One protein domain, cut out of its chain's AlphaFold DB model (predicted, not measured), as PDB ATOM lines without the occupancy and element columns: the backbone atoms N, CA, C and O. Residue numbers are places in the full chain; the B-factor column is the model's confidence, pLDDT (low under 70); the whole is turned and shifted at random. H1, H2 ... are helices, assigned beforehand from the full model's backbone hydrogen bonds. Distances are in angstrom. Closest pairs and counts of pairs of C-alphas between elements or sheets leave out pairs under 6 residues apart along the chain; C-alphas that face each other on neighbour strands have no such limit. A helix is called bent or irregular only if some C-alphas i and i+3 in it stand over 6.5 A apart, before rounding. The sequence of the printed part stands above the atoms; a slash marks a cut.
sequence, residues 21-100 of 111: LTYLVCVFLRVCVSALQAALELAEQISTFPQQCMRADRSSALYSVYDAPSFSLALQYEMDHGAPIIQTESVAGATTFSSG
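This is residues 21 to 100 of the 111 residues of an uncharacterized protein of Oncorhynchus mykiss (UniProt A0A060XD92). A helical hairpin, H3 and the first arm H4a of the bent helix H4, packed side by side and running opposite ways, makes the body, and a long thin arm with H1 and H2 reaches away from the open end of the hairpin. Residues 21 to 45 of that arm stick out free, and at the same open end the short second arm H4b turns off from H4a, with residues 95 to 100 sticking out. The printed part has 80 residues with four named helices, H1, H2, H3 and H4 along the chain, and no named strand; the class is all helix. The whole is extended and flat, with a radius of gyration of the C-alphas of 18.5 A and spans of 51 by 40 by 16 A.

H1, residues 21 to 28, touches no helix, and it is apart from H2, residues 33 to 47, the next in the chain. H2 and H3, residues 51 to 66, meet only through their link. H4, residues 71 to 98, was assigned as one helix by its hydrogen bonds but is bent, with C-alphas 88 and 91 7.3 A apart; its arms are H4a, residues 71 to 88, and H4b, residues 91 to 98. H4a is itself irregular, with C-alphas 81 and 84 6.6 A apart. H3 and H4a touch, with 15 pairs of C-alphas within 8 A, the closest being those of Ser 64 and Ala 74 at 5.0 A. They form a helical hairpin, running opposite ways at a shallow tilt of 6 degrees, centre to centre 9.7 A. H4a and H4b stand about perpendicular, at 83 degrees. H4b touches no helix and is apart from H3. Each O i to N i+4 pair is within hydrogen-bond range in H1, H2, H3 and H4b, while H4a has 9 of 14.

H1 begins at C-alpha 21, at (124.482, 116.773, 39.150), and runs 10.6 A to C-alpha 28. H2 measures 20.9 A from C-alpha 33 to C-alpha 47. H3 begins at C-alpha 51, at (118.078, 117.217, 78.019), and runs 22.4 A to C-alpha 66. H4a, 26.7 A, runs from C-alpha 71 to C-alpha 88. H4b, 10.4 A, ends at C-alpha 98, at (124.335, 105.473, 92.470).

The two C-alphas farthest apart are those of Leu 21 and Ser 99, at 55.7 A. Without the stretches that stand free, the body has 49 residues and spans 34 by 21 by 12 A. The links H1 to H2, H2 to H3 and H3 to H4 are tight, and the printed part has no cut. The mean pLDDT of the printed part is 85.9; residues 21 to 33, of which 21 to 28 belong to H1, are under 70.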
ATOM      1  N   LEU A  21     125.861 116.758  38.651       50.00
ATOM      2  CA  LEU A  21     124.482 116.773  39.150       50.00
ATOM      3  C   LEU A  21     123.905 115.359  39.300       50.00
ATOM      4  O   LEU A  21     123.148 115.107  40.232       50.00
ATOM      5  N   THR A  22     124.330 114.409  38.466       50.50
ATOM      6  CA  THR A  22     123.917 113.003  38.602       50.50
ATOM      7  C   THR A  22     124.597 112.340  39.808       50.50
ATOM      8  O   THR A  22     123.943 111.611  40.551       50.50
ATOM      9  N   TYR A  23     125.868 112.661  40.086       51.09
ATOM     10  CA  TYR A  23     126.565 112.201  41.296       51.09
ATOM     11  C   TYR A  23     125.965 112.782  42.585       51.09
ATOM     12  O   TYR A  23     125.774 112.047  43.552       51.09
ATOM     13  N   LEU A  24     125.607 114.070  42.600       48.00
ATOM     14  CA  LEU A  24     125.009 114.704  43.778       48.00
ATOM     15  C   LEU A  24     123.592 114.167  44.055       48.00
ATOM     16  O   LEU A  24     123.258 113.854  45.195       48.00
ATOM     17  N   VAL A  25     122.769 114.001  43.013       50.50
ATOM     18  CA  VAL A  25     121.363 113.583  43.148       50.50
ATOM     19  C   VAL A  25     121.230 112.071  43.407       50.50
ATOM     20  O   VAL A  25     120.360 111.666  44.182       50.50
ATOM     21  N   CYS A  26     122.123 111.226  42.871       42.81
ATOM     22  CA  CYS A  26     122.128 109.789  43.183       42.81
ATOM     23  C   CYS A  26     122.697 109.456  44.572       42.81
ATOM     24  O   CYS A  26     122.261 108.465  45.161       42.81
ATOM     25  N   VAL A  27     123.610 110.269  45.122       53.62
ATOM     26  CA  VAL A  27     124.047 110.130  46.525       53.62
ATOM     27  C   VAL A  27     122.930 110.557  47.490       53.62
ATOM     28  O   VAL A  27     122.779 109.940  48.540       53.62
ATOM     29  N   PHE A  28     122.099 111.545  47.130       48.38
ATOM     30  CA  PHE A  28     121.106 112.115  48.052       48.38
ATOM     31  C   PHE A  28     119.782 111.337  48.141       48.38
ATOM     32  O   PHE A  28     119.252 111.162  49.235       48.38
ATOM     33  N   LEU A  29     119.241 110.816  47.032       47.66
ATOM     34  CA  LEU A  29     117.913 110.169  47.045       47.66
ATOM     35  C   LEU A  29     117.916 108.672  47.405       47.66
ATOM     36  O   LEU A  29     116.860 108.043  47.465       47.66
ATOM     37  N   ARG A  30     119.091 108.096  47.678       50.25
ATOM     38  CA  ARG A  30     119.263 106.700  48.118       50.25
ATOM     39  C   ARG A  30     119.977 106.578  49.469       50.25
ATOM     40  O   ARG A  30     120.445 105.491  49.807       50.25
ATOM     41  N   VAL A  31     120.006 107.653  50.267       58.44
ATOM     42  CA  VAL A  31     120.158 107.559  51.729       58.44
ATOM     43  C   VAL A  31     118.881 106.886  52.233       58.44
ATOM     44  O   VAL A  31     117.844 107.501  52.456       58.44
ATOM     45  N   CYS A  32     118.955 105.561  52.183       55.66
ATOM     46  CA  CYS A  32     117.885 104.580  52.218       55.66
ATOM     47  C   CYS A  32     116.958 104.792  53.423       55.66
ATOM     48  O   CYS A  32     117.398 105.287  54.452       55.66
ATOM     49  N   VAL A  33     115.696 104.359  53.347       67.69
ATOM     50  CA  VAL A  33     114.744 104.356  54.480       67.69
ATOM     51  C   VAL A  33     115.378 103.825  55.779       67.69
ATOM     52  O   VAL A  33     115.058 104.300  56.864       67.69
ATOM     53  N   SER A  34     116.343 102.905  55.677       77.69
ATOM     54  CA  SER A  34     117.133 102.416  56.809       77.69
ATOM     55  C   SER A  34     117.984 103.483  57.511       77.69
ATOM     56  O   SER A  34     118.146 103.410  58.722       77.69
ATOM     57  N   ALA A  35     118.510 104.477  56.798       82.69
ATOM     58  CA  ALA A  35     119.233 105.603  57.383       82.69
ATOM     59  C   ALA A  35     118.292 106.534  58.159       82.69
ATOM     60  O   ALA A  35     118.648 106.984  59.243       82.69
ATOM     61  N   LEU A  36     117.079 106.774  57.645       86.94
ATOM     62  CA  LEU A  36     116.049 107.510  58.383       86.94
ATOM     63  C   LEU A  36     115.627 106.741  59.639       86.94
ATOM     64  O   LEU A  36     115.579 107.321  60.719       86.94
ATOM     65  N   GLN A  37     115.375 105.438  59.512       87.19
ATOM     66  CA  GLN A  37     115.000 104.581  60.636       87.19
ATOM     67  C   GLN A  37     116.091 104.561  61.717       87.19
ATOM     68  O   GLN A  37     115.799 104.814  62.881       87.19
ATOM     69  N   ALA A  38     117.356 104.370  61.330       88.19
ATOM     70  CA  ALA A  38     118.484 104.414  62.255       88.19
ATOM     71  C   ALA A  38     118.652 105.797  62.911       88.19
ATOM     72  O   ALA A  38     118.960 105.886  64.098       88.19
ATOM     73  N   ALA A  39     118.423 106.884  62.165       88.88
ATOM     74  CA  ALA A  39     118.463 108.237  62.715       88.88
ATOM     75  C   ALA A  39     117.339 108.482  63.735       88.88
ATOM     76  O   ALA A  39     117.583 109.121  64.755       88.88
ATOM     77  N   LEU A  40     116.133 107.959  63.489       92.00
ATOM     78  CA  LEU A  40     115.009 108.046  64.424       92.00
ATOM     79  C   LEU A  40     115.253 107.219  65.688       92.00
ATOM     80  O   LEU A  40     115.045 107.730  66.784       92.00
ATOM     81  N   GLU A  41     115.751 105.988  65.553       90.75
ATOM     82  CA  GLU A  41     116.122 105.137  66.691       90.75
ATOM     83  C   GLU A  41     117.201 105.801  67.554       90.75
ATOM     84  O   GLU A  41     117.099 105.832  68.783       90.75
ATOM     85  N   LEU A  42     118.209 106.403  66.921       88.88
ATOM     86  CA  LEU A  42     119.236 107.162  67.626       88.88
ATOM     87  C   LEU A  42     118.661 108.418  68.296       88.88
ATOM     88  O   LEU A  42     119.009 108.715  69.436       88.88
ATOM     89  N   ALA A  43     117.779 109.152  67.617       90.56
ATOM     90  CA  ALA A  43     117.133 110.332  68.187       90.56
ATOM     91  C   ALA A  43     116.276 109.969  69.407       90.56
ATOM     92  O   ALA A  43     116.301 110.689  70.408       90.56
ATOM     93  N   GLU A  44     115.571 108.838  69.363       91.75
ATOM     94  CA  GLU A  44     114.812 108.323  70.497       91.75
ATOM     95  C   GLU A  44     115.739 107.999  71.671       91.75
ATOM     96  O   GLU A  44     115.495 108.475  72.779       91.75
ATOM     97  N   GLN A  45     116.850 107.299  71.429       88.56
ATOM     98  CA  GLN A  45     117.847 107.023  72.468       88.56
ATOM     99  C   GLN A  45     118.414 108.314  73.070       88.56
ATOM    100  O   GLN A  45     118.435 108.461  74.294       88.56
ATOM    101  N   ILE A  46     118.800 109.283  72.235       89.56
ATOM    102  CA  ILE A  46     119.333 110.574  72.693       89.56
ATOM    103  C   ILE A  46     118.292 111.344  73.518       89.56
ATOM    104  O   ILE A  46     118.642 112.003  74.499       89.56
ATOM    105  N   SER A  47     117.010 111.235  73.165       91.62
ATOM    106  CA  SER A  47     115.920 111.905  73.883       91.62
ATOM    107  C   SER A  47     115.721 111.400  75.317       91.62
ATOM    108  O   SER A  47     115.107 112.096  76.124       91.62
ATOM    109  N   THR A  48     116.254 110.218  75.653       87.88
ATOM    110  CA  THR A  48     116.168 109.655  77.011       87.88
ATOM    111  C   THR A  48     117.186 110.246  77.987       87.88
ATOM    112  O   THR A  48     117.020 110.097  79.198       87.88
ATOM    113  N   PHE A  49     118.227 110.921  77.493       87.81
ATOM    114  CA  PHE A  49     119.214 111.571  78.353       87.81
ATOM    115  C   PHE A  49     118.667 112.864  78.977       87.81
ATOM    116  O   PHE A  49     117.744 113.469  78.417       87.81
ATOM    117  N   PRO A  50     119.254 113.332  80.098       90.50
ATOM    118  CA  PRO A  50     118.949 114.640  80.672       90.50
ATOM    119  C   PRO A  50     119.163 115.745  79.633       90.50
ATOM    120  O   PRO A  50     120.277 115.972  79.149       90.50
ATOM    121  N   GLN A  51     118.067 116.372  79.209       93.19
ATOM    122  CA  GLN A  51     118.078 117.217  78.019       93.19
ATOM    123  C   GLN A  51     118.762 118.558  78.270       93.19
ATOM    124  O   GLN A  51     119.359 119.093  77.335       93.19
ATOM    125  N   GLN A  52     118.703 119.120  79.485       94.00
ATOM    126  CA  GLN A  52     119.416 120.370  79.756       94.00
ATOM    127  C   GLN A  52     120.924 120.143  79.713       94.00
ATOM    128  O   GLN A  52     121.609 120.883  79.006       94.00
ATOM    129  N   CYS A  53     121.412 119.081  80.364       94.31
ATOM    130  CA  CYS A  53     122.829 118.708  80.330       94.31
ATOM    131  C   CYS A  53     123.322 118.512  78.889       94.31
ATOM    132  O   CYS A  53     124.212 119.227  78.439       94.31
ATOM    133  N   MET A  54     122.649 117.654  78.109       94.69
ATOM    134  CA  MET A  54     123.031 117.371  76.717       94.69
ATOM    135  C   MET A  54     123.076 118.628  75.837       94.69
ATOM    136  O   MET A  54     123.925 118.758  74.950       94.69
ATOM    137  N   ARG A  55     122.144 119.563  76.048       96.12
ATOM    138  CA  ARG A  55     122.088 120.816  75.284       96.12
ATOM    139  C   ARG A  55     123.203 121.776  75.682       96.12
ATOM    140  O   ARG A  55     123.761 122.416  74.788       96.12
ATOM    141  N   ALA A  56     123.522 121.872  76.970       96.69
ATOM    142  CA  ALA A  56     124.632 122.683  77.453       96.69
ATOM    143  C   ALA A  56     125.975 122.134  76.967       96.69
ATOM    144  O   ALA A  56     126.750 122.898  76.399       96.69
ATOM    145  N   ASP A  57     126.184 120.819  77.045       96.25
ATOM    146  CA  ASP A  57     127.392 120.158  76.542       96.25
ATOM    147  C   ASP A  57     127.571 120.410  75.041       96.25
ATOM    148  O   ASP A  57     128.635 120.832  74.584       96.25
ATOM    149  N   ARG A  58     126.494 120.246  74.258       97.00
ATOM    150  CA  ARG A  58     126.511 120.556  72.822       97.00
ATOM    151  C   ARG A  58     126.842 122.026  72.566       97.00
ATOM    152  O   ARG A  58     127.619 122.317  71.660       97.00
ATOM    153  N   SER A  59     126.232 122.952  73.305       97.44
ATOM    154  CA  SER A  59     126.501 124.384  73.139       97.44
ATOM    155  C   SER A  59     127.942 124.731  73.502       97.44
ATOM    156  O   SER A  59     128.563 125.504  72.779       97.44
ATOM    157  N   SER A  60     128.460 124.161  74.589       97.75
ATOM    158  CA  SER A  60     129.831 124.361  75.053       97.75
ATOM    159  C   SER A  60     130.841 123.846  74.030       97.75
ATOM    160  O   SER A  60     131.778 124.558  73.670       97.75
ATOM    161  N   ALA A  61     130.603 122.656  73.467       97.25
ATOM    162  CA  ALA A  61     131.452 122.088  72.425       97.25
ATOM    163  C   ALA A  61     131.481 122.961  71.160       97.25
ATOM    164  O   ALA A  61     132.554 123.213  70.613       97.25
ATOM    165  N   LEU A  62     130.323 123.456  70.706       97.88
ATOM    166  CA  LEU A  62     130.256 124.345  69.542       97.88
ATOM    167  C   LEU A  62     130.974 125.672  69.803       97.88
ATOM    168  O   LEU A  62     131.798 126.079  68.987       97.88
ATOM    169  N   TYR A  63     130.716 126.297  70.954       97.69
ATOM    170  CA  TYR A  63     131.387 127.533  71.347       97.69
ATOM    171  C   TYR A  63     132.910 127.347  71.396       97.69
ATOM    172  O   TYR A  63     133.654 128.124  70.809       97.69
ATOM    173  N   SER A  64     133.378 126.268  72.023       96.62
ATOM    174  CA  SER A  64     134.807 125.971  72.174       96.62
ATOM    175  C   SER A  64     135.530 125.773  70.841       96.62
ATOM    176  O   SER A  64     136.691 126.152  70.714       96.62
ATOM    177  N   VAL A  65     134.862 125.169  69.851       96.44
ATOM    178  CA  VAL A  65     135.462 124.866  68.543       96.44
ATOM    179  C   VAL A  65     135.456 126.076  67.611       96.44
ATOM    180  O   VAL A  65     136.405 126.246  66.846       96.44
ATOM    181  N   TYR A  66     134.396 126.889  67.641       97.19
ATOM    182  CA  TYR A  66     134.169 127.908  66.613       97.19
ATOM    183  C   TYR A  66     134.313 129.350  67.104       97.19
ATOM    184  O   TYR A  66     134.750 130.195  66.325       97.19
ATOM    185  N   ASP A  67     133.993 129.633  68.367       97.06
ATOM    186  CA  ASP A  67     133.802 131.006  68.853       97.06
ATOM    187  C   ASP A  67     134.771 131.402  69.977       97.06
ATOM    188  O   ASP A  67     135.040 132.590  70.177       97.06
ATOM    189  N   ALA A  68     135.297 130.435  70.735       96.69
ATOM    190  CA  ALA A  68     136.113 130.709  71.907       96.69
ATOM    191  C   ALA A  68     137.479 131.310  71.518       96.69
ATOM    192  O   ALA A  68     138.280 130.659  70.844       96.69
ATOM    193  N   PRO A  69     137.819 132.520  72.000       96.00
ATOM    194  CA  PRO A  69     139.082 133.170  71.648       96.00
ATOM    195  C   PRO A  69     140.275 132.637  72.456       96.00
ATOM    196  O   PRO A  69     141.426 132.935  72.141       96.00
ATOM    197  N   SER A  70     140.024 131.871  73.522       97.56
ATOM    198  CA  SER A  70     141.059 131.202  74.313       97.56
ATOM    199  C   SER A  70     140.489 129.998  75.059       97.56
ATOM    200  O   SER A  70     139.292 129.936  75.341       97.56
ATOM    201  N   PHE A  71     141.370 129.076  75.447       96.75
ATOM    202  CA  PHE A  71     141.002 127.900  76.236       96.75
ATOM    203  C   PHE A  71     140.354 128.258  77.582       96.75
ATOM    204  O   PHE A  71     139.378 127.632  77.984       96.75
ATOM    205  N   SER A  72     140.850 129.291  78.270       97.94
ATOM    206  CA  SER A  72     140.280 129.719  79.552       97.94
ATOM    207  C   SER A  72     138.849 130.233  79.410       97.94
ATOM    208  O   SER A  72     138.021 129.947  80.269       97.94
ATOM    209  N   LEU A  73     138.540 130.943  78.321       97.50
ATOM    210  CA  LEU A  73     137.181 131.414  78.048       97.50
ATOM    211  C   LEU A  73     136.250 130.284  77.593       97.50
ATOM    212  O   LEU A  73     135.085 130.289  77.976       97.50
ATOM    213  N   ALA A  74     136.759 129.289  76.858       97.69
ATOM    214  CA  ALA A  74     136.011 128.065  76.564       97.69
ATOM    215  C   ALA A  74     135.595 127.338  77.856       97.69
ATOM    216  O   ALA A  74     134.423 127.022  78.043       97.69
ATOM    217  N   LEU A  75     136.538 127.157  78.787       97.75
ATOM    218  CA  LEU A  75     136.269 126.497  80.066       97.75
ATOM    219  C   LEU A  75     135.339 127.323  80.967       97.75
ATOM    220  O   LEU A  75     134.486 126.765  81.654       97.75
ATOM    221  N   GLN A  76     135.484 128.650  80.963       98.00
ATOM    222  CA  GLN A  76     134.569 129.528  81.689       98.00
ATOM    223  C   GLN A  76     133.146 129.418  81.134       98.00
ATOM    224  O   GLN A  76     132.205 129.278  81.909       98.00
ATOM    225  N   TYR A  77     132.991 129.396  79.808       97.88
ATOM    226  CA  TYR A  77     131.693 129.192  79.173       97.88
ATOM    227  C   TYR A  77     131.074 127.845  79.569       97.88
ATOM    228  O   TYR A  77     129.894 127.803  79.918       97.88
ATOM    229  N   GLU A  78     131.855 126.763  79.562       97.69
ATOM    230  CA  GLU A  78     131.407 125.445  80.025       97.69
ATOM    231  C   GLU A  78     130.904 125.501  81.474       97.69
ATOM    232  O   GLU A  78     129.806 125.028  81.771       97.69
ATOM    233  N   MET A  79     131.673 126.135  82.363       96.88
ATOM    234  CA  MET A  79     131.335 126.257  83.779       96.88
ATOM    235  C   MET A  79     130.060 127.077  84.002       96.88
ATOM    236  O   MET A  79     129.153 126.626  84.701       96.88
ATOM    237  N   ASP A  80     129.969 128.256  83.389       97.38
ATOM    238  CA  ASP A  80     128.864 129.195  83.597       97.38
ATOM    239  C   ASP A  80     127.525 128.612  83.116       97.38
ATOM    240  O   ASP A  80     126.484 128.832  83.739       97.38
ATOM    241  N   HIS A  81     127.549 127.822  82.037       95.94
ATOM    242  CA  HIS A  81     126.347 127.198  81.475       95.94
ATOM    243  C   HIS A  81     126.053 125.813  82.067       95.94
ATOM    244  O   HIS A  81     124.893 125.398  82.086       95.94
ATOM    245  N   GLY A  82     127.065 125.106  82.578       95.44
ATOM    246  CA  GLY A  82     126.915 123.797  83.215       95.44
ATOM    247  C   GLY A  82     126.507 123.872  84.690       95.44
ATOM    248  O   GLY A  82     125.679 123.078  85.143       95.44
ATOM    249  N   ALA A  83     127.028 124.840  85.451       95.88
ATOM    250  CA  ALA A  83     126.804 124.932  86.897       95.88
ATOM    251  C   ALA A  83     125.318 125.026  87.312       95.88
ATOM    252  O   ALA A  83     124.932 124.329  88.257       95.88
ATOM    253  N   PRO A  84     124.447 125.797  86.627       95.31
ATOM    254  CA  PRO A  84     123.024 125.853  86.970       95.31
ATOM    255  C   PRO A  84     122.304 124.503  86.809       95.31
ATOM    256  O   PRO A  84     121.377 124.205  87.561       95.31
ATOM    257  N   ILE A  85     122.752 123.668  85.866       95.31
ATOM    258  CA  ILE A  85     122.119 122.381  85.530       95.31
ATOM    259  C   ILE A  85     122.373 121.331  86.617       95.31
ATOM    260  O   ILE A  85     121.583 120.401  86.798       95.31
ATOM    261  N   ILE A  86     123.438 121.508  87.404       92.38
ATOM    262  CA  ILE A  86     123.775 120.598  88.500       92.38
ATOM    263  C   ILE A  86     122.594 120.444  89.461       92.38
ATOM    264  O   ILE A  86     122.247 119.327  89.851       92.38
ATOM    265  N   GLN A  87     121.964 121.565  89.814       90.31
ATOM    266  CA  GLN A  87     120.846 121.589  90.753       90.31
ATOM    267  C   GLN A  87     119.544 121.068  90.133       90.31
ATOM    268  O   GLN A  87     118.705 120.543  90.862       90.31
ATOM    269  N   THR A  88     119.363 121.203  88.815       90.44
ATOM    270  CA  THR A  88     118.109 120.843  88.138       90.44
ATOM    271  C   THR A  88     118.050 119.371  87.740       90.44
ATOM    272  O   THR A  88     117.032 118.723  87.977       90.44
ATOM    273  N   GLU A  89     119.124 118.820  87.166       90.94
ATOM    274  CA  GLU A  89     119.133 117.464  86.600       90.94
ATOM    275  C   GLU A  89     120.229 116.576  87.210       90.94
ATOM    276  O   GLU A  89     119.979 115.405  87.527       90.94
ATOM    277  N   SER A  90     121.440 117.108  87.412       89.06
ATOM    278  CA  SER A  90     122.613 116.260  87.660       89.06
ATOM    279  C   SER A  90     122.585 115.551  89.014       89.06
ATOM    280  O   SER A  90     122.972 114.386  89.087       89.06
ATOM    281  N   VAL A  91     122.094 116.192  90.082       91.56
ATOM    282  CA  VAL A  91     122.001 115.555  91.415       91.56
ATOM    283  C   VAL A  91     121.021 114.375  91.411       91.56
ATOM    284  O   VAL A  91     121.332 113.297  91.932       91.56
ATOM    285  N   ALA A  92     119.850 114.539  90.792       88.00
ATOM    286  CA  ALA A  92     118.858 113.469  90.675       88.00
ATOM    287  C   ALA A  92     119.373 112.319  89.788       88.00
ATOM    288  O   ALA A  92     119.231 111.140  90.140       88.00
ATOM    289  N   GLY A  93     120.040 112.658  88.678       86.06
ATOM    290  CA  GLY A  93     120.698 111.696  87.796       86.06
ATOM    291  C   GLY A  93     121.791 110.899  88.515       86.06
ATOM    292  O   GLY A  93     121.790 109.669  88.466       86.06
ATOM    293  N   ALA A  94     122.664 111.576  89.266       87.69
ATOM    294  CA  ALA A  94     123.724 110.947  90.052       87.69
ATOM    295  C   ALA A  94     123.166 110.017  91.139       87.69
ATOM    296  O   ALA A  94     123.679 108.914  91.334       87.69
ATOM    297  N   THR A  95     122.076 110.415  91.801       88.81
ATOM    298  CA  THR A  95     121.388 109.575  92.795       88.81
ATOM    299  C   THR A  95     120.862 108.289  92.151       88.81
ATOM    300  O   THR A  95     121.115 107.191  92.651       88.81
ATOM    301  N   THR A  96     120.214 108.406  90.993       84.81
ATOM    302  CA  THR A  96     119.681 107.270  90.222       84.81
ATOM    303  C   THR A  96     120.794 106.351  89.702       84.81
ATOM    304  O   THR A  96     120.674 105.125  89.727       84.81
ATOM    305  N   PHE A  97     121.924 106.930  89.300       84.31
ATOM    306  CA  PHE A  97     123.109 106.177  88.900       84.31
ATOM    307  C   PHE A  97     123.748 105.423  90.076       84.31
ATOM    308  O   PHE A  97     124.140 104.252  89.961       84.31
ATOM    309  N   SER A  98     123.814 106.073  91.240       85.94
ATOM    310  CA  SER A  98     124.335 105.473  92.470       85.94
ATOM    311  C   SER A  98     123.482 104.288  92.934       85.94
ATOM    312  O   SER A  98     124.049 103.274  93.338       85.94
ATOM    313  N   SER A  99     122.155 104.358  92.758       82.69
ATOM    314  CA  SER A  99     121.212 103.278  93.080       82.69
ATOM    315  C   SER A  99     121.219 102.119  92.073       82.69
ATOM    316  O   SER A  99     120.506 101.135  92.259       82.69
ATOM    317  N   GLY A 100     122.057 102.193  91.032       77.81
ATOM    318  CA  GLY A 100     122.312 101.103  90.088       77.81
ATOM    319  C   GLY A 100     121.577 101.222  88.752       77.81
ATOM    320  O   GLY A 100     121.863 100.446  87.839       77.81
TER     321      GLY A 100